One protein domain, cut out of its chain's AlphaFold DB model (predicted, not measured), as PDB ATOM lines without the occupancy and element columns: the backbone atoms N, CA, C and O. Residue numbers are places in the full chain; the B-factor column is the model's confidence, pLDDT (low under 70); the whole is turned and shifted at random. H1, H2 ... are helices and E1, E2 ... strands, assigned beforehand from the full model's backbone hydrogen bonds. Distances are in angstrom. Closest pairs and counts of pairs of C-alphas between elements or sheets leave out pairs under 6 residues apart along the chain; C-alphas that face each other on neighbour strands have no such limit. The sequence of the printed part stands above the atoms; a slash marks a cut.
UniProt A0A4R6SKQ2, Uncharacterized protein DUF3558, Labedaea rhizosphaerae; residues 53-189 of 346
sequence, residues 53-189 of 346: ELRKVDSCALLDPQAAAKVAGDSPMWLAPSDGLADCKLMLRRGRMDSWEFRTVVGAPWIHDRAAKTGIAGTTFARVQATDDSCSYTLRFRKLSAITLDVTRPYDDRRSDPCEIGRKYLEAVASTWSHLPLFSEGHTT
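AT A GLANCE: This is residues 53 to 189 of the 346 residues of the protein "Uncharacterized protein DUF3558" of Labedaea rhizosphaerae (UniProt A0A4R6SKQ2). One twisted wall of seven strands has two helices packed on one face: H1 over the part made by E1, E2 and E3, and H2 mainly on E7, E6, E5 and E4, while the other face bears no named helix. The short helix H3 follows H2 and only grazes the sheet. The printed part has 137 residues, with three named helices and seven strands in the order H1 E1 E2 E3 E4 E5 E6 E7 H2 H3; the class is mixed. The sheet order is E1 E2 E3 E7 E6 E5 E4, all antiparallel. The whole is compact, with a radius of gyration of the C-alphas of 14.0 A and spans of 41 by 36 by 26 A.

HOW THE PARTS SIT: Pass residues 53 to 64, which hold no named element, and you reach H1, residues 65 to 72. Next look at E1, residues 75 to 81, an edge strand and the hairpin partner of E2, residues 87 to 94; N 77 and O 91 are 2.8 A apart. E2 forms a hairpin with E3, residues 97 to 109, where N 90 and O 102 are 2.8 A apart. These three strands are a meander, each the antiparallel neighbour of the one before, and a second one is E4, residues 116 to 120, E5, residues 123 to 130, E6, residues 134 to 141, and E7, residues 145 to 152. There look for N 118 and O 125, 2.8 A, N 126 and O 138, 2.9 A, and N 137 and O 149, 2.8 A. E7 is also the antiparallel neighbour of E3, with N 103 and O 150 within hydrogen-bond range at 2.8 A. H1 is on the sheet at a height of 8.6 A, over E2, slantwise to the strands at 55 degrees on the local plane. H2, residues 162 to 172, is on the same face, in two layers, helices over one face of a sheet; its closest C-alphas to E6 are those of Cys 163 and Cys 135, 5.0 A. H1 and H2 touch at Ala 68 and Tyr 169, their closest C-alphas, 6.0 A, at a steep tilt of 45 degrees, opposite ways. H3, residues 174 to 178, is close to H2 but not clearly touching, at 7.7 A between the C-alphas of Leu 170 and Trp 177. In H1, H2 and H3 every O i to N i+4 pair is within hydrogen-bond range.

IN THESE COORDINATES: Find C-alpha 65 at (94.372, 73.868, 87.148), where H1 begins. E3, the longest strand, runs 33.1 A from C-alpha 97 at (95.493, 57.082, 88.436) and bends by 70 degrees at residue 106. E2 spans 23.7 A, E6 22.2 A, E7 22.1 A and H2 15.3 A. H3 ends at C-alpha 178, (84.229, 87.581, 92.458).

THE WHOLE: The C-alphas farthest apart, of Arg 96 and Lys 143, are 42.9 A apart. The printed part has no cut, no link is long, and no printed residue is under 70 in pLDDT.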
ATOM      1  N   GLU A  53      72.653  86.336  80.813       94.62
ATOM      2  CA  GLU A  53      73.895  86.890  81.368       94.62
ATOM      3  C   GLU A  53      74.894  85.785  81.723       94.62
ATOM      4  O   GLU A  53      76.081  85.916  81.432       94.62
ATOM      5  N   LEU A  54      74.417  84.676  82.292       96.94
ATOM      6  CA  LEU A  54      75.262  83.536  82.648       96.94
ATOM      7  C   LEU A  54      75.868  82.816  81.441       96.94
ATOM      8  O   LEU A  54      76.945  82.251  81.579       96.94
ATOM      9  N   ARG A  55      75.247  82.871  80.259       95.62
ATOM     10  CA  ARG A  55      75.835  82.316  79.026       95.62
ATOM     11  C   ARG A  55      77.163  82.957  78.658       95.62
ATOM     12  O   ARG A  55      78.011  82.307  78.065       95.62
ATOM     13  N   LYS A  56      77.350  84.226  79.018       95.19
ATOM     14  CA  LYS A  56      78.591  84.945  78.731       95.19
ATOM     15  C   LYS A  56      79.750  84.448  79.592       95.19
ATOM     16  O   LYS A  56      80.888  84.729  79.241       95.19
ATOM     17  N   VAL A  57      79.468  83.767  80.708       97.19
ATOM     18  CA  VAL A  57      80.479  83.300  81.661       97.19
ATOM     19  C   VAL A  57      81.211  82.091  81.092       97.19
ATOM     20  O   VAL A  57      80.590  81.074  80.790       97.19
ATOM     21  N   ASP A  58      82.536  82.185  81.029       97.19
ATOM     22  CA  ASP A  58      83.408  81.070  80.684       97.19
ATOM     23  C   ASP A  58      83.482  80.097  81.869       97.19
ATOM     24  O   ASP A  58      84.181  80.316  82.863       97.19
ATOM     25  N   SER A  59      82.707  79.017  81.766       97.38
ATOM     26  CA  SER A  59      82.613  77.987  82.799       97.38
ATOM     27  C   SER A  59      83.966  77.328  83.079       97.38
ATOM     28  O   SER A  59      84.261  77.013  84.229       97.38
ATOM     29  N   CYS A  60      84.822  77.169  82.069       97.69
ATOM     30  CA  CYS A  60      86.130  76.546  82.226       97.69
ATOM     31  C   CYS A  60      87.171  77.492  82.818       97.69
ATOM     32  O   CYS A  60      88.016  77.046  83.592       97.69
ATOM     33  N   ALA A  61      87.082  78.795  82.555       97.00
ATOM     34  CA  ALA A  61      87.947  79.789  83.190       97.00
ATOM     35  C   ALA A  61      87.712  79.930  84.710       97.00
ATOM     36  O   ALA A  61      88.560  80.466  85.424       97.00
ATOM     37  N   LEU A  62      86.591  79.422  85.243       97.62
ATOM     38  CA  LEU A  62      86.362  79.308  86.693       97.62
ATOM     39  C   LEU A  62      87.212  78.207  87.360       97.62
ATOM     40  O   LEU A  62      87.294  78.151  88.600       97.62
ATOM     41  N   LEU A  63      87.817  77.328  86.555       98.19
ATOM     42  CA  LEU A  63      88.661  76.218  86.978       98.19
ATOM     43  C   LEU A  63      90.141  76.529  86.716       98.19
ATOM     44  O   LEU A  63      90.619  76.382  85.599       98.19
ATOM     45  N   ASP A  64      90.881  76.906  87.764       97.56
ATOM     46  CA  ASP A  64      92.336  77.098  87.715       97.56
ATOM     47  C   ASP A  64      93.046  75.756  87.988       97.56
ATOM     48  O   ASP A  64      93.037  75.265  89.132       97.56
ATOM     49  N   PRO A  65      93.708  75.153  86.977       97.56
ATOM     50  CA  PRO A  65      94.372  73.868  87.148       97.56
ATOM     51  C   PRO A  65      95.512  73.900  88.173       97.56
ATOM     52  O   PRO A  65      95.723  72.917  88.886       97.56
ATOM     53  N   GLN A  66      96.236  75.014  88.291       96.88
ATOM     54  CA  GLN A  66      97.363  75.156  89.216       96.88
ATOM     55  C   GLN A  66      96.885  75.311  90.659       96.88
ATOM     56  O   GLN A  66      97.459  74.705  91.572       96.88
ATOM     57  N   ALA A  67      95.813  76.071  90.884       98.00
ATOM     58  CA  ALA A  67      95.192  76.180  92.199       98.00
ATOM     59  C   ALA A  67      94.653  74.821  92.669       98.00
ATOM     60  O   ALA A  67      94.940  74.407  93.797       98.00
ATOM     61  N   ALA A  68      93.947  74.094  91.796       97.94
ATOM     62  CA  ALA A  68      93.440  72.751  92.078       97.94
ATOM     63  C   ALA A  68      94.579  71.766  92.396       97.94
ATOM     64  O   ALA A  68      94.557  71.098  93.433       97.94
ATOM     65  N   ALA A  69      95.621  71.741  91.560       97.25
ATOM     66  CA  ALA A  69      96.819  70.931  91.761       97.25
ATOM     67  C   ALA A  69      97.485  71.198  93.115       97.25
ATOM     68  O   ALA A  69      97.819  70.271  93.857       97.25
ATOM     69  N   LYS A  70      97.624  72.477  93.480       97.50
ATOM     70  CA  LYS A  70      98.235  72.905  94.741       97.50
ATOM     71  C   LYS A  70      97.455  72.428  95.963       97.50
ATOM     72  O   LYS A  70      98.078  71.998  96.933       97.50
ATOM     73  N   VAL A  71      96.125  72.524  95.952       97.75
ATOM     74  CA  VAL A  71      95.314  72.137  97.122       97.75
ATOM     75  C   VAL A  71      95.145  70.626  97.243       97.75
ATOM     76  O   VAL A  71      95.107  70.120  98.363       97.75
ATOM     77  N   ALA A  72      95.087  69.913  96.115       96.44
ATOM     78  CA  ALA A  72      94.942  68.460  96.072       96.44
ATOM     79  C   ALA A  72      96.277  67.708  96.229       96.44
ATOM     80  O   ALA A  72      96.290  66.546  96.639       96.44
ATOM     81  N   GLY A  73      97.400  68.357  95.908       95.69
ATOM     82  CA  GLY A  73      98.721  67.726  95.857       95.69
ATOM     83  C   GLY A  73      98.897  66.779  94.666       95.69
ATOM     84  O   GLY A  73      99.681  65.835  94.757       95.69
ATOM     85  N   ASP A  74      98.168  67.022  93.576       95.75
ATOM     86  CA  ASP A  74      98.133  66.199  92.363       95.75
ATOM     87  C   ASP A  74      98.413  67.049  91.118       95.75
ATOM     88  O   ASP A  74      98.477  68.271  91.196       95.75
ATOM     89  N   SER A  75      98.613  66.420  89.960       95.50
ATOM     90  CA  SER A  75      98.879  67.140  88.706       95.50
ATOM     91  C   SER A  75      97.605  67.305  87.879       95.50
ATOM     92  O   SER A  75      96.820  66.358  87.827       95.50
ATOM     93  N   PRO A  76      97.406  68.430  87.170       95.62
ATOM     94  CA  PRO A  76      96.319  68.553  86.206       95.62
ATOM     95  C   PRO A  76      96.417  67.486  85.118       95.62
ATOM     96  O   PRO A  76      97.516  67.156  84.663       95.62
ATOM     97  N   MET A  77      95.274  66.928  84.727       93.25
ATOM     98  CA  MET A  77      95.185  65.960  83.638       93.25
ATOM     99  C   MET A  77      94.502  66.570  82.421       93.25
ATOM    100  O   MET A  77      95.101  66.625  81.354       93.25
ATOM    101  N   TRP A  78      93.272  67.050  82.578       94.56
ATOM    102  CA  TRP A  78      92.532  67.693  81.495       94.56
ATOM    103  C   TRP A  78      91.487  68.660  82.034       94.56
ATOM    104  O   TRP A  78      90.999  68.475  83.151       94.56
ATOM    105  N   LEU A  79      91.156  69.661  81.222       96.56
ATOM    106  CA  LEU A  79      90.113  70.651  81.481       96.56
ATOM    107  C   LEU A  79      89.241  70.794  80.237       96.56
ATOM    108  O   LEU A  79      89.759  71.131  79.177       96.56
ATOM    109  N   ALA A  80      87.941  70.545  80.332       96.94
ATOM    110  CA  ALA A  80      87.038  70.746  79.203       96.94
ATOM    111  C   ALA A  80      85.573  70.824  79.638       96.94
ATOM    112  O   ALA A  80      85.236  70.330  80.720       96.94
ATOM    113  N   PRO A  81      84.692  71.365  78.776       96.56
ATOM    114  CA  PRO A  81      83.262  71.221  78.971       96.56
ATOM    115  C   PRO A  81      82.825  69.756  79.120       96.56
ATOM    116  O   PRO A  81      83.414  68.876  78.484       96.56
ATOM    117  N   SER A  82      81.808  69.498  79.951       93.19
ATOM    118  CA  SER A  82      81.232  68.154  80.158       93.19
ATOM    119  C   SER A  82      79.789  68.027  79.667       93.19
ATOM    120  O   SER A  82      79.594  67.868  78.469       93.19
ATOM    121  N   ASP A  83      78.779  68.104  80.542       89.56
ATOM    122  CA  ASP A  83      77.372  67.797  80.204       89.56
ATOM    123  C   ASP A  83      76.682  68.913  79.380       89.56
ATOM    124  O   ASP A  83      75.464  68.949  79.253       89.56
ATOM    125  N   GLY A  84      77.453  69.872  78.871       94.19
ATOM    126  CA  GLY A  84      77.007  71.053  78.141       94.19
ATOM    127  C   GLY A  84      78.081  72.140  78.187       94.19
ATOM    128  O   GLY A  84      79.015  72.067  78.981       94.19
ATOM    129  N   LEU A  85      77.964  73.179  77.356       96.38
ATOM    130  CA  LEU A  85      78.972  74.257  77.321       96.38
ATOM    131  C   LEU A  85      78.969  75.155  78.577       96.38
ATOM    132  O   LEU A  85      79.954  75.829  78.869       96.38
ATOM    133  N   ALA A  86      77.884  75.133  79.356       96.88
ATOM    134  CA  ALA A  86      77.780  75.828  80.643       96.88
ATOM    135  C   ALA A  86      78.390  75.044  81.825       96.88
ATOM    136  O   ALA A  86      78.342  75.502  82.968       96.88
ATOM    137  N   ASP A  87      78.928  73.856  81.568       97.38
ATOM    138  CA  ASP A  87      79.519  72.969  82.559       97.38
ATOM    139  C   ASP A  87      80.964  72.680  82.175       97.38
ATOM    140  O   ASP A  87      81.230  72.378  81.018       97.38
ATOM    141  N   CYS A  88      81.886  72.747  83.130       98.25
ATOM    142  CA  CYS A  88      83.281  72.410  82.891       98.25
ATOM    143  C   CYS A  88      83.820  71.470  83.954       98.25
ATOM    144  O   CYS A  88      83.500  71.589  85.137       98.25
ATOM    145  N   LYS A  89      84.688  70.560  83.524       97.75
ATOM    146  CA  LYS A  89      85.333  69.570  84.368       97.75
ATOM    147  C   LYS A  89      86.844  69.673  84.251       97.75
ATOM    148  O   LYS A  89      87.404  69.638  83.159       97.75
ATOM    149  N   LEU A  90      87.491  69.733  85.407       97.81
ATOM    150  CA  LEU A  90      88.922  69.586  85.601       97.81
ATOM    151  C   LEU A  90      89.181  68.271  86.327       97.81
ATOM    152  O   LEU A  90      88.770  68.086  87.474       97.81
ATOM    153  N   MET A  91      89.921  67.380  85.682       96.75
ATOM    154  CA  MET A  91      90.394  66.151  86.309       96.75
ATOM    155  C   MET A  91      91.863  66.288  86.695       96.75
ATOM    156  O   MET A  91      92.692  66.745  85.899       96.75
ATOM    157  N   LEU A  92      92.203  65.847  87.902       96.12
ATOM    158  CA  LEU A  92      93.578  65.719  88.370       96.12
ATOM    159  C   LEU A  92      94.046  64.263  88.317       96.12
ATOM    160  O   LEU A  92      93.262  63.315  88.265       96.12
ATOM    161  N   ARG A  93      95.361  64.081  88.379       94.06
ATOM    162  CA  ARG A  93      96.043  62.792  88.308       94.06
ATOM    163  C   ARG A  93      97.070  62.656  89.416       94.06
ATOM    164  O   ARG A  93      97.892  63.547  89.638       94.06
ATOM    165  N   ARG A  94      97.120  61.461  90.003       93.25
ATOM    166  CA  ARG A  94      98.190  61.028  90.904       93.25
ATOM    167  C   ARG A  94      98.960  59.866  90.303       93.25
ATOM    168  O   ARG A  94      98.491  58.728  90.268       93.25
ATOM    169  N   GLY A  95     100.173  60.133  89.833       90.25
ATOM    170  CA  GLY A  95     100.968  59.122  89.139       90.25
ATOM    171  C   GLY A  95     100.265  58.651  87.864       90.25
ATOM    172  O   GLY A  95     100.263  59.364  86.868       90.25
ATOM    173  N   ARG A  96      99.680  57.447  87.888       87.75
ATOM    174  CA  ARG A  96      98.937  56.847  86.762       87.75
ATOM    175  C   ARG A  96      97.475  56.558  87.103       87.75
ATOM    176  O   ARG A  96      96.915  55.627  86.547       87.75
ATOM    177  N   MET A  97      96.895  57.255  88.067       88.94
ATOM    178  CA  MET A  97      95.493  57.082  88.436       88.94
ATOM    179  C   MET A  97      94.804  58.437  88.400       88.94
ATOM    180  O   MET A  97      95.417  59.445  88.773       88.94
ATOM    181  N   ASP A  98      93.551  58.429  87.966       89.88
ATOM    182  CA  ASP A  98      92.654  59.568  88.120       89.88
ATOM    183  C   ASP A  98      92.506  59.867  89.613       89.88
ATOM    184  O   ASP A  98      92.583  58.967  90.459       89.88
ATOM    185  N   SER A  99      92.387  61.145  89.943       94.06
ATOM    186  CA  SER A  99      92.360  61.601  91.324       94.06
ATOM    187  C   SER A  99      91.146  62.495  91.559       94.06
ATOM    188  O   SER A  99      90.016  62.055  91.374       94.06
ATOM    189  N   TRP A 100      91.357  63.723  92.016       97.44
ATOM    190  CA  TRP A 100      90.286  64.673  92.275       97.44
ATOM    191  C   TRP A 100      89.640  65.175  90.989       97.44
ATOM    192  O   TRP A 100      90.332  65.482  90.018       97.44
ATOM    193  N   GLU A 101      88.324  65.336  91.038       97.69
ATOM    194  CA  GLU A 101      87.536  66.026  90.024       97.69
ATOM    195  C   GLU A 101      87.027  67.347  90.607       97.69
ATOM    196  O   GLU A 101      86.460  67.374  91.702       97.69
ATOM    197  N   PHE A 102      87.218  68.432  89.865       98.50
ATOM    198  CA  PHE A 102      86.593  69.726  90.114       98.50
ATOM    199  C   PHE A 102      85.652  70.004  88.951       98.50
ATOM    200  O   PHE A 102      86.068  69.941  87.795       98.50
ATOM    201  N   ARG A 103      84.394  70.306  89.242       98.31
ATOM    202  CA  ARG A 103      83.381  70.575  88.227       98.31
ATOM    203  C   ARG A 103      82.675  71.881  88.533       98.31
ATOM    204  O   ARG A 103      82.328  72.134  89.683       98.31
ATOM    205  N   THR A 104      82.459  72.704  87.521       98.44
ATOM    206  CA  THR A 104      81.712  73.956  87.636       98.44
ATOM    207  C   THR A 104      80.481  73.926  86.760       98.44
ATOM    208  O   THR A 104      80.608  73.751  85.556       98.44
ATOM    209  N   VAL A 105      79.313  74.183  87.346       98.12
ATOM    210  CA  VAL A 105      78.038  74.267  86.624       98.12
ATOM    211  C   VAL A 105      77.511  75.694  86.699       98.12
ATOM    212  O   VAL A 105      77.181  76.187  87.782       98.12
ATOM    213  N   VAL A 106      77.421  76.356  85.549       98.12
ATOM    214  CA  VAL A 106      76.901  77.718  85.404       98.12
ATOM    215  C   VAL A 106      75.412  77.665  85.054       98.12
ATOM    216  O   VAL A 106      74.994  76.952  84.144       98.12
ATOM    217  N   GLY A 107      74.587  78.432  85.770       96.88
ATOM    218  CA  GLY A 107      73.135  78.467  85.542       96.88
ATOM    219  C   GLY A 107      72.363  77.359  86.249       96.88
ATOM    220  O   GLY A 107      71.226  77.078  85.879       96.88
ATOM    221  N   ALA A 108      72.944  76.755  87.287       95.75
ATOM    222  CA  ALA A 108      72.222  75.834  88.157       95.75
ATOM    223  C   ALA A 108      71.052  76.558  88.859       95.75
ATOM    224  O   ALA A 108      71.190  77.729  89.229       95.75
ATOM    225  N   PRO A 109      69.905  75.896  89.097       94.50
ATOM    226  CA  PRO A 109      68.787  76.519  89.793       94.50
ATOM    227  C   PRO A 109      69.145  76.816  91.254       94.50
ATOM    228  O   PRO A 109      69.653  75.960  91.984       94.50
ATOM    229  N   TRP A 110      68.827  78.020  91.730       94.31
ATOM    230  CA  TRP A 110      68.995  78.371  93.137       94.31
ATOM    231  C   TRP A 110      67.837  77.816  93.977       94.31
ATOM    232  O   TRP A 110      66.764  78.412  94.061       94.31
ATOM    233  N   ILE A 111      68.068  76.686  94.652       87.94
ATOM    234  CA  ILE A 111      67.086  76.043  95.555       87.94
ATOM    235  C   ILE A 111      67.555  75.996  97.022       87.94
ATOM    236  O   ILE A 111      67.009  75.268  97.855       87.94
ATOM    237  N   HIS A 112      68.587  76.772  97.360       85.94
ATOM    238  CA  HIS A 112      69.407  76.570  98.562       85.94
ATOM    239  C   HIS A 112      69.221  77.626  99.653       85.94
ATOM    240  O   HIS A 112      70.120  77.849 100.462       85.94
ATOM    241  N   ASP A 113      68.039  78.236  99.755       83.56
ATOM    242  CA  ASP A 113      67.769  79.256 100.782       83.56
ATOM    243  C   ASP A 113      67.977  78.750 102.222       83.56
ATOM    244  O   ASP A 113      68.242  79.543 103.128       83.56
ATOM    245  N   ARG A 114      67.898  77.428 102.430       85.12
ATOM    246  CA  ARG A 114      68.108  76.758 103.725       85.12
ATOM    247  C   ARG A 114      69.488  76.116 103.894       85.12
ATOM    248  O   ARG A 114      69.754  75.553 104.953       85.12
ATOM    249  N   ALA A 115      70.351  76.161 102.879       89.50
ATOM    250  CA  ALA A 115      71.682  75.571 102.965       89.50
ATOM    251  C   ALA A 115      72.583  76.349 103.937       89.50
ATOM    252  O   ALA A 115      72.402  77.547 104.172       89.50
ATOM    253  N   ALA A 116      73.584  75.662 104.493       91.06
ATOM    254  CA  ALA A 116      74.559  76.289 105.374       91.06
ATOM    255  C   ALA A 116      75.391  77.307 104.581       91.06
ATOM    256  O   ALA A 116      76.065  76.954 103.612       91.06
ATOM    257  N   LYS A 117      75.353  78.575 104.999       94.81
ATOM    258  CA  LYS A 117      76.130  79.647 104.373       94.81
ATOM    259  C   LYS A 117      77.531  79.686 104.966       94.81
ATOM    260  O   LYS A 117      77.685  79.693 106.185       94.81
ATOM    261  N   THR A 118      78.536  79.732 104.103       94.69
ATOM    262  CA  THR A 118      79.949  79.792 104.480       94.69
ATOM    263  C   THR A 118      80.596  80.976 103.773       94.69
ATOM    264  O   THR A 118      80.475  81.111 102.558       94.69
ATOM    265  N   GLY A 119      81.265  81.843 104.533       96.75
ATOM    266  CA  GLY A 119      82.087  82.911 103.969       96.75
ATOM    267  C   GLY A 119      83.459  82.368 103.581       96.75
ATOM    268  O   GLY A 119      84.141  81.790 104.425       96.75
ATOM    269  N   ILE A 120      83.856  82.549 102.325       97.25
ATOM    270  CA  ILE A 120      85.146  82.120 101.782       97.25
ATOM    271  C   ILE A 120      85.751  83.315 101.052       97.25
ATOM    272  O   ILE A 120      85.174  83.799 100.082       97.25
ATOM    273  N   ALA A 121      86.873  83.829 101.564       95.75
ATOM    274  CA  ALA A 121      87.588  84.975 100.991       95.75
ATOM    275  C   ALA A 121      86.692  86.194 100.656       95.75
ATOM    276  O   ALA A 121      86.868  86.854  99.639       95.75
ATOM    277  N   GLY A 122      85.717  86.500 101.522       95.06
ATOM    278  CA  GLY A 122      84.786  87.626 101.343       95.06
ATOM    279  C   GLY A 122      83.521  87.306 100.535       95.06
ATOM    280  O   GLY A 122      82.575  88.090 100.567       95.06
ATOM    281  N   THR A 123      83.448  86.133  99.908       96.12
ATOM    282  CA  THR A 123      82.290  85.678  99.129       96.12
ATOM    283  C   THR A 123      81.452  84.688  99.933       96.12
ATOM    284  O   THR A 123      81.974  83.841 100.658       96.12
ATOM    285  N   THR A 124      80.123  84.800  99.850       96.69
ATOM    286  CA  THR A 124      79.207  83.892 100.556       96.69
ATOM    287  C   THR A 124      78.774  82.759  99.640       96.69
ATOM    288  O   THR A 124      78.068  82.990  98.660       96.69
ATOM    289  N   PHE A 125      79.120  81.533 100.018       97.19
ATOM    290  CA  PHE A 125      78.695  80.314  99.339       97.19
ATOM    291  C   PHE A 125      77.649  79.574 100.173       97.19
ATOM    292  O   PHE A 125      77.739  79.521 101.404       97.19
ATOM    293  N   ALA A 126      76.670  78.963  99.515       97.06
ATOM    294  CA  ALA A 126      75.867  77.906 100.114       97.06
ATOM    295  C   ALA A 126      76.616  76.578  99.977       97.06
ATOM    296  O   ALA A 126      76.995  76.199  98.874       97.06
ATOM    297  N   ARG A 127      76.815  75.852 101.078       95.31
ATOM    298  CA  ARG A 127      77.295  74.467 101.030       95.31
ATOM    299  C   ARG A 127      76.090  73.540 100.946       95.31
ATOM    300  O   ARG A 127      75.338  73.424 101.916       95.31
ATOM    301  N   VAL A 128      75.894  72.938  99.779       89.62
ATOM    302  CA  VAL A 128      74.638  72.270  99.401       89.62
ATOM    303  C   VAL A 128      74.688  70.770  99.642       89.62
ATOM    304  O   VAL A 128      73.749  70.194 100.186       89.62
ATOM    305  N   GLN A 129      75.800  70.154  99.262       86.75
ATOM    306  CA  GLN A 129      76.033  68.731  99.400       86.75
ATOM    307  C   GLN A 129      77.377  68.542 100.087       86.75
ATOM    308  O   GLN A 129      78.360  69.200  99.755       86.75
ATOM    309  N   ALA A 130      77.391  67.679 101.094       92.50
ATOM    310  CA  ALA A 130      78.591  67.236 101.777       92.50
ATOM    311  C   ALA A 130      78.390  65.752 102.063       92.50
ATOM    312  O   ALA A 130      77.576  65.372 102.907       92.50
ATOM    313  N   THR A 131      79.071  64.928 101.286       93.81
ATOM    314  CA  THR A 131      79.143  63.480 101.471       93.81
ATOM    315  C   THR A 131      80.588  63.111 101.766       93.81
ATOM    316  O   THR A 131      81.479  63.954 101.659       93.81
ATOM    317  N   ASP A 132      80.832  61.848 102.102       92.75
ATOM    318  CA  ASP A 132      82.198  61.385 102.336       92.75
ATOM    319  C   ASP A 132      83.094  61.591 101.103       92.75
ATOM    320  O   ASP A 132      84.282  61.852 101.272       92.75
ATOM    321  N   ASP A 133      82.535  61.520  99.889       95.75
ATOM    322  CA  ASP A 133      83.293  61.528  98.629       95.75
ATOM    323  C   ASP A 133      83.114  62.798  97.785       95.75
ATOM    324  O   ASP A 133      83.851  62.997  96.825       95.75
ATOM    325  N   SER A 134      82.173  63.682  98.125       97.25
ATOM    326  CA  SER A 134      81.930  64.912  97.358       97.25
ATOM    327  C   SER A 134      81.457  66.078  98.215       97.25
ATOM    328  O   SER A 134      80.765  65.888  99.220       97.25
ATOM    329  N   CYS A 135      81.796  67.296  97.794       97.75
ATOM    330  CA  CYS A 135      81.297  68.527  98.390       97.75
ATOM    331  C   CYS A 135      80.956  69.572  97.327       97.75
ATOM    332  O   CYS A 135      81.735  69.771  96.397       97.75
ATOM    333  N   SER A 136      79.837  70.270  97.516       97.94
ATOM    334  CA  SER A 136      79.336  71.276  96.577       97.94
ATOM    335  C   SER A 136      79.214  72.646  97.236       97.94
ATOM    336  O   SER A 136      78.564  72.797  98.283       97.94
ATOM    337  N   TYR A 137      79.805  73.649  96.594       98.00
ATOM    338  CA  TYR A 137      79.737  75.060  96.959       98.00
ATOM    339  C   TYR A 137      79.008  75.837  95.874       98.00
ATOM    340  O   TYR A 137      79.440  75.866  94.730       98.00
ATOM    341  N   THR A 138      77.934  76.521  96.239       97.81
ATOM    342  CA  THR A 138      77.094  77.240  95.283       97.81
ATOM    343  C   THR A 138      77.128  78.736  95.565       97.81
ATOM    344  O   THR A 138      76.740  79.195  96.646       97.81
ATOM    345  N   LEU A 139      77.588  79.503  94.580       97.56
ATOM    346  CA  LEU A 139      77.511  80.955  94.533       97.56
ATOM    347  C   LEU A 139      76.169  81.358  93.923       97.56
ATOM    348  O   LEU A 139      75.863  81.019  92.782       97.56
ATOM    349  N   ARG A 140      75.361  82.100  94.677       97.00
ATOM    350  CA  ARG A 140      74.091  82.620  94.165       97.00
ATOM    351  C   ARG A 140      74.349  83.642  93.056       97.00
ATOM    352  O   ARG A 140      75.013  84.647  93.307       97.00
ATOM    353  N   PHE A 141      73.756  83.437  91.884       95.38
ATOM    354  CA  PHE A 141      73.730  84.423  90.811       95.38
ATOM    355  C   PHE A 141      72.356  85.091  90.796       95.38
ATOM    356  O   PHE A 141      71.354  84.511  90.396       95.38
ATOM    357  N   ARG A 142      72.288  86.324  91.304       95.00
ATOM    358  CA  ARG A 142      71.028  87.070  91.461       95.00
ATOM    359  C   ARG A 142      69.958  86.271  92.220       95.00
ATOM    360  O   ARG A 142      70.183  85.963  93.389       95.00
ATOM    361  N   LYS A 143      68.765  86.034  91.666       94.44
ATOM    362  CA  LYS A 143      67.600  85.548  92.419       94.44
ATOM    363  C   LYS A 143      67.346  84.058  92.227       94.44
ATOM    364  O   LYS A 143      67.073  83.416  93.244       94.44
ATOM    365  N   LEU A 144      67.382  83.558  90.993       96.12
ATOM    366  CA  LEU A 144      66.849  82.241  90.615       96.12
ATOM    367  C   LEU A 144      67.918  81.251  90.150       96.12
ATOM    368  O   LEU A 144      67.650  80.052  90.106       96.12
ATOM    369  N   SER A 145      69.118  81.729  89.850       96.94
ATOM    370  CA  SER A 145      70.211  80.927  89.314       96.94
ATOM    371  C   SER A 145      71.462  80.992  90.189       96.94
ATOM    372  O   SER A 145      71.549  81.711  91.196       96.94
ATOM    373  N   ALA A 146      72.428  80.149  89.856       97.62
ATOM    374  CA  ALA A 146      73.633  79.967  90.629       97.62
ATOM    375  C   ALA A 146      74.782  79.420  89.785       97.62
ATOM    376  O   ALA A 146      74.589  78.910  88.680       97.62
ATOM    377  N   ILE A 147      75.977  79.507  90.356       98.25
ATOM    378  CA  ILE A 147      77.192  78.870  89.860       98.25
ATOM    379  C   ILE A 147      77.654  77.901  90.942       98.25
ATOM    380  O   ILE A 147      77.871  78.309  92.086       98.25
ATOM    381  N   THR A 148      77.774  76.625  90.605       98.19
ATOM    382  CA  THR A 148      78.156  75.572  91.552       98.19
ATOM    383  C   THR A 148      79.562  75.090  91.250       98.19
ATOM    384  O   THR A 148      79.886  74.879  90.091       98.19
ATOM    385  N   LEU A 149      80.375  74.907  92.289       98.62
ATOM    386  CA  LEU A 149      81.597  74.113  92.276       98.62
ATOM    387  C   LEU A 149      81.325  72.793  92.995       98.62
ATOM    388  O   LEU A 149      81.051  72.804  94.196       98.62
ATOM    389  N   ASP A 150      81.488  71.681  92.295       98.44
ATOM    390  CA  ASP A 150      81.521  70.341  92.862       98.44
ATOM    391  C   ASP A 150      82.968  69.855  92.946       98.44
ATOM    392  O   ASP A 150      83.737  69.953  91.990       98.44
ATOM    393  N   VAL A 151      83.345  69.317  94.102       98.25
ATOM    394  CA  VAL A 151      84.648  68.689  94.324       98.25
ATOM    395  C   VAL A 151      84.413  67.242  94.697       98.25
ATOM    396  O   VAL A 151      83.835  66.964  95.750       98.25
ATOM    397  N   THR A 152      84.880  66.331  93.852       97.94
ATOM    398  CA  THR A 152      84.734  64.888  94.041       97.94
ATOM    399  C   THR A 152      86.098  64.256  94.261       97.94
ATOM    400  O   THR A 152      87.071  64.528  93.554       97.94
ATOM    401  N   ARG A 153      86.171  63.413  95.282       96.00
ATOM    402  CA  ARG A 153      87.362  62.681  95.689       96.00
ATOM    403  C   ARG A 153      87.432  61.340  94.967       96.00
ATOM    404  O   ARG A 153      86.394  60.702  94.786       96.00
ATOM    405  N   PRO A 154      88.632  60.851  94.618       93.12
ATOM    406  CA  PRO A 154      88.761  59.492  94.116       93.12
ATOM    407  C   PRO A 154      88.445  58.491  95.236       93.12
ATOM    408  O   PRO A 154      88.800  58.704  96.396       93.12
ATOM    409  N   TYR A 155      87.828  57.366  94.876       87.75
ATOM    410  CA  TYR A 155      87.357  56.342  95.820       87.75
ATOM    411  C   TYR A 155      88.433  55.865  96.822       87.75
ATOM    412  O   TYR A 155      88.144  55.626  97.996       87.75
ATOM    413  N   ASP A 156      89.690  55.778  96.377       85.50
ATOM    414  CA  ASP A 156      90.803  55.237  97.164       85.50
ATOM    415  C   ASP A 156      91.577  56.285  97.987       85.50
ATOM    416  O   ASP A 156      92.495  55.932  98.733       85.50
ATOM    417  N   ASP A 157      91.249  57.577  97.885       82.94
ATOM    418  CA  ASP A 157      91.926  58.618  98.666       82.94
ATOM    419  C   ASP A 157      91.073  59.054  99.850       82.94
ATOM    420  O   ASP A 157      90.101  59.768  99.685       82.94
ATOM    421  N   ARG A 158      91.456  58.684 101.073       86.31
ATOM    422  CA  ARG A 158      90.799  59.173 102.303       86.31
ATOM    423  C   ARG A 158      91.598  60.248 103.032       86.31
ATOM    424  O   ARG A 158      91.295  60.569 104.179       86.31
ATOM    425  N   ARG A 159      92.660  60.776 102.418       85.56
ATOM    426  CA  ARG A 159      93.620  61.654 103.107       85.56
ATOM    427  C   ARG A 159      93.095  63.069 103.309       85.56
ATOM    428  O   ARG A 159      93.645  63.794 104.136       85.56
ATOM    429  N   SER A 160      92.073  63.485 102.564       91.75
ATOM    430  CA  SER A 160      91.500  64.826 102.685       91.75
ATOM    431  C   SER A 160      89.982  64.816 102.537       91.75
ATOM    432  O   SER A 160      89.406  63.997 101.816       91.75
ATOM    433  N   ASP A 161      89.351  65.732 103.266       95.81
ATOM    434  CA  ASP A 161      87.921  66.009 103.201       95.81
ATOM    435  C   ASP A 161      87.610  66.821 101.926       95.81
ATOM    436  O   ASP A 161      88.229  67.873 101.728       95.81
ATOM    437  N   PRO A 162      86.673  66.378 101.062       97.25
ATOM    438  CA  PRO A 162      86.307  67.115  99.852       97.25
ATOM    439  C   PRO A 162      85.863  68.553 100.130       97.25
ATOM    440  O   PRO A 162      86.172  69.454  99.348       97.25
ATOM    441  N   CYS A 163      85.194  68.803 101.261       97.25
ATOM    442  CA  CYS A 163      84.804  70.162 101.625       97.25
ATOM    443  C   CYS A 163      86.015  71.024 101.998       97.25
ATOM    444  O   CYS A 163      86.120  72.170 101.566       97.25
ATOM    445  N   GLU A 164      86.970  70.496 102.762       97.44
ATOM    446  CA  GLU A 164      88.207  71.226 103.041       97.44
ATOM    447  C   GLU A 164      88.986  71.565 101.758       97.44
ATOM    448  O   GLU A 164      89.454  72.700 101.622       97.44
ATOM    449  N   ILE A 165      89.088  70.623 100.811       97.81
ATOM    450  CA  ILE A 165      89.726  70.850  99.503       97.81
ATOM    451  C   ILE A 165      88.982  71.930  98.714       97.81
ATOM    452  O   ILE A 165      89.610  72.897  98.280       97.81
ATOM    453  N   GLY A 166      87.657  71.826  98.591       98.00
ATOM    454  CA  GLY A 166      86.844  72.818  97.883       98.00
ATOM    455  C   GLY A 166      86.918  74.212  98.502       98.00
ATOM    456  O   GLY A 166      87.072  75.196  97.780       98.00
ATOM    457  N   ARG A 167      86.921  74.321  99.837       98.31
ATOM    458  CA  ARG A 167      87.123  75.609 100.516       98.31
ATOM    459  C   ARG A 167      88.491  76.206 100.187       98.31
ATOM    460  O   ARG A 167      88.552  77.368  99.804       98.31
ATOM    461  N   LYS A 168      89.577  75.435 100.327       98.44
ATOM    462  CA  LYS A 168      90.944  75.910 100.029       98.44
ATOM    463  C   LYS A 168      91.095  76.323  98.566       98.44
ATOM    464  O   LYS A 168      91.780  77.301  98.284       98.44
ATOM    465  N   TYR A 169      90.464  75.587  97.652       98.56
ATOM    466  CA  TYR A 169      90.428  75.933  96.237       98.56
ATOM    467  C   TYR A 169      89.753  77.292  96.023       98.56
ATOM    468  O   TYR A 169      90.370  78.193  95.463       98.56
ATOM    469  N   LEU A 170      88.539  77.482  96.549       98.38
ATOM    470  CA  LEU A 170      87.806  78.748  96.428       98.38
ATOM    471  C   LEU A 170      88.533  79.927  97.090       98.38
ATOM    472  O   LEU A 170      88.427  81.049  96.610       98.38
ATOM    473  N   GLU A 171      89.298  79.694  98.160       98.44
ATOM    474  CA  GLU A 171      90.187  80.715  98.737       98.44
ATOM    475  C   GLU A 171      91.300  81.119  97.766       98.44
ATOM    476  O   GLU A 171      91.639  82.299  97.689       98.44
ATOM    477  N   ALA A 172      91.858  80.162  97.021       98.25
ATOM    478  CA  ALA A 172      92.909  80.417  96.044       98.25
ATOM    479  C   ALA A 172      92.389  81.136  94.787       98.25
ATOM    480  O   ALA A 172      93.099  81.987  94.259       98.25
ATOM    481  N   VAL A 173      91.157  80.848  94.348       97.81
ATOM    482  CA  VAL A 173      90.539  81.442  93.142       97.81
ATOM    483  C   VAL A 173      89.498  82.529  93.447       97.81
ATOM    484  O   VAL A 173      88.638  82.846  92.624       97.81
ATOM    485  N   ALA A 174      89.548  83.119  94.642       96.38
ATOM    486  CA  ALA A 174      88.518  84.040  95.126       96.38
ATOM    487  C   ALA A 174      88.304  85.268  94.223       96.38
ATOM    488  O   ALA A 174      87.171  85.732  94.071       96.38
ATOM    489  N   SER A 175      89.375  85.791  93.615       95.50
ATOM    490  CA  SER A 175      89.301  86.923  92.684       95.50
ATOM    491  C   SER A 175      88.483  86.584  91.440       95.50
ATOM    492  O   SER A 175      87.625  87.381  91.067       95.50
ATOM    493  N   THR A 176      88.700  85.396  90.869       96.19
ATOM    494  CA  THR A 176      87.989  84.871  89.693       96.19
ATOM    495  C   THR A 176      86.513  84.644  89.998       96.19
ATOM    496  O   THR A 176      85.639  85.031  89.237       96.19
ATOM    497  N   TRP A 177      86.189  84.096  91.169       96.56
ATOM    498  CA  TRP A 177      84.788  83.882  91.557       96.56
ATOM    499  C   TRP A 177      84.051  85.171  91.943       96.56
ATOM    500  O   TRP A 177      82.821  85.196  91.973       96.56
ATOM    501  N   SER A 178      84.789  86.245  92.225       95.06
ATOM    502  CA  SER A 178      84.229  87.581  92.458       95.06
ATOM    503  C   SER A 178      84.061  88.387  91.162       95.06
ATOM    504  O   SER A 178      83.221  89.282  91.112       95.06
ATOM    505  N   HIS A 179      84.839  88.063  90.125       95.69
ATOM    506  CA  HIS A 179      84.800  88.674  88.796       95.69
ATOM    507  C   HIS A 179      84.710  87.557  87.762       95.69
ATOM    508  O   HIS A 179      85.729  87.068  87.282       95.69
ATOM    509  N   LEU A 180      83.478  87.116  87.502       96.69
ATOM    510  CA  LEU A 180      83.220  85.953  86.661       96.69
ATOM    511  C   LEU A 180      83.830  86.167  85.266       96.69
ATOM    512  O   LEU A 180      83.451  87.143  84.616       96.69
ATOM    513  N   PRO A 181      84.738  85.277  84.822       96.12
ATOM    514  CA  PRO A 181      85.391  85.404  83.529       96.12
ATOM    515  C   PRO A 181      84.366  85.242  82.412       96.12
ATOM    516  O   PRO A 181      83.449  84.423  82.521       96.12
ATOM    517  N   LEU A 182      84.519  86.008  81.339       95.00
ATOM    518  CA  LEU A 182      83.645  85.957  80.171       95.00
ATOM    519  C   LEU A 182      84.328  85.246  78.999       95.00
ATOM    520  O   LEU A 182      85.536  85.378  78.808       95.00
ATOM    521  N   PHE A 183      83.560  84.563  78.146       91.62
ATOM    522  CA  PHE A 183      84.102  83.950  76.922       91.62
ATOM    523  C   PHE A 183      84.780  84.982  76.009       91.62
ATOM    524  O   PHE A 183      85.826  84.711  75.421       91.62
ATOM    525  N   SER A 184      84.241  86.205  75.955       89.56
ATOM    526  CA  SER A 184      84.801  87.310  75.169       89.56
ATOM    527  C   SER A 184      86.163  87.812  75.669       89.56
ATOM    528  O   SER A 184      86.846  88.532  74.942       89.56
ATOM    529  N   GLU A 185      86.575  87.446  76.885       90.44
ATOM    530  CA  GLU A 185      87.881  87.801  77.455       90.44
ATOM    531  C   GLU A 185      88.987  86.810  77.051       90.44
ATOM    532  O   GLU A 185      90.167  87.098  77.247       90.44
ATOM    533  N   GLY A 186      88.634  85.667  76.444       90.56
ATOM    534  CA  GLY A 186      89.604  84.716  75.897       90.56
ATOM    535  C   GLY A 186      90.452  84.004  76.956       90.56
ATOM    536  O   GLY A 186      91.605  83.662  76.691       90.56
ATOM    537  N   HIS A 187      89.899  83.786  78.153       92.06
ATOM    538  CA  HIS A 187      90.582  83.077  79.239       92.06
ATOM    539  C   HIS A 187      90.819  81.591  78.946       92.06
ATOM    540  O   HIS A 187      91.703  80.990  79.556       92.06
ATOM    541  N   THR A 188      90.081  80.997  78.005       93.25
ATOM    542  CA  THR A 188      90.265  79.607  77.575       93.25
ATOM    543  C   THR A 188      90.586  79.495  76.088       93.25
ATOM    544  O   THR A 188      90.226  80.350  75.276       93.25
ATOM    545  N   THR A 189      91.314  78.440  75.712       92.56
ATOM    546  CA  THR A 189      91.666  78.159  74.310       92.56
ATOM    547  C   THR A 189      91.527  76.671  73.970       92.56
ATOM    548  O   THR A 189      91.942  75.840  74.770       92.56
TER     549      THR A 189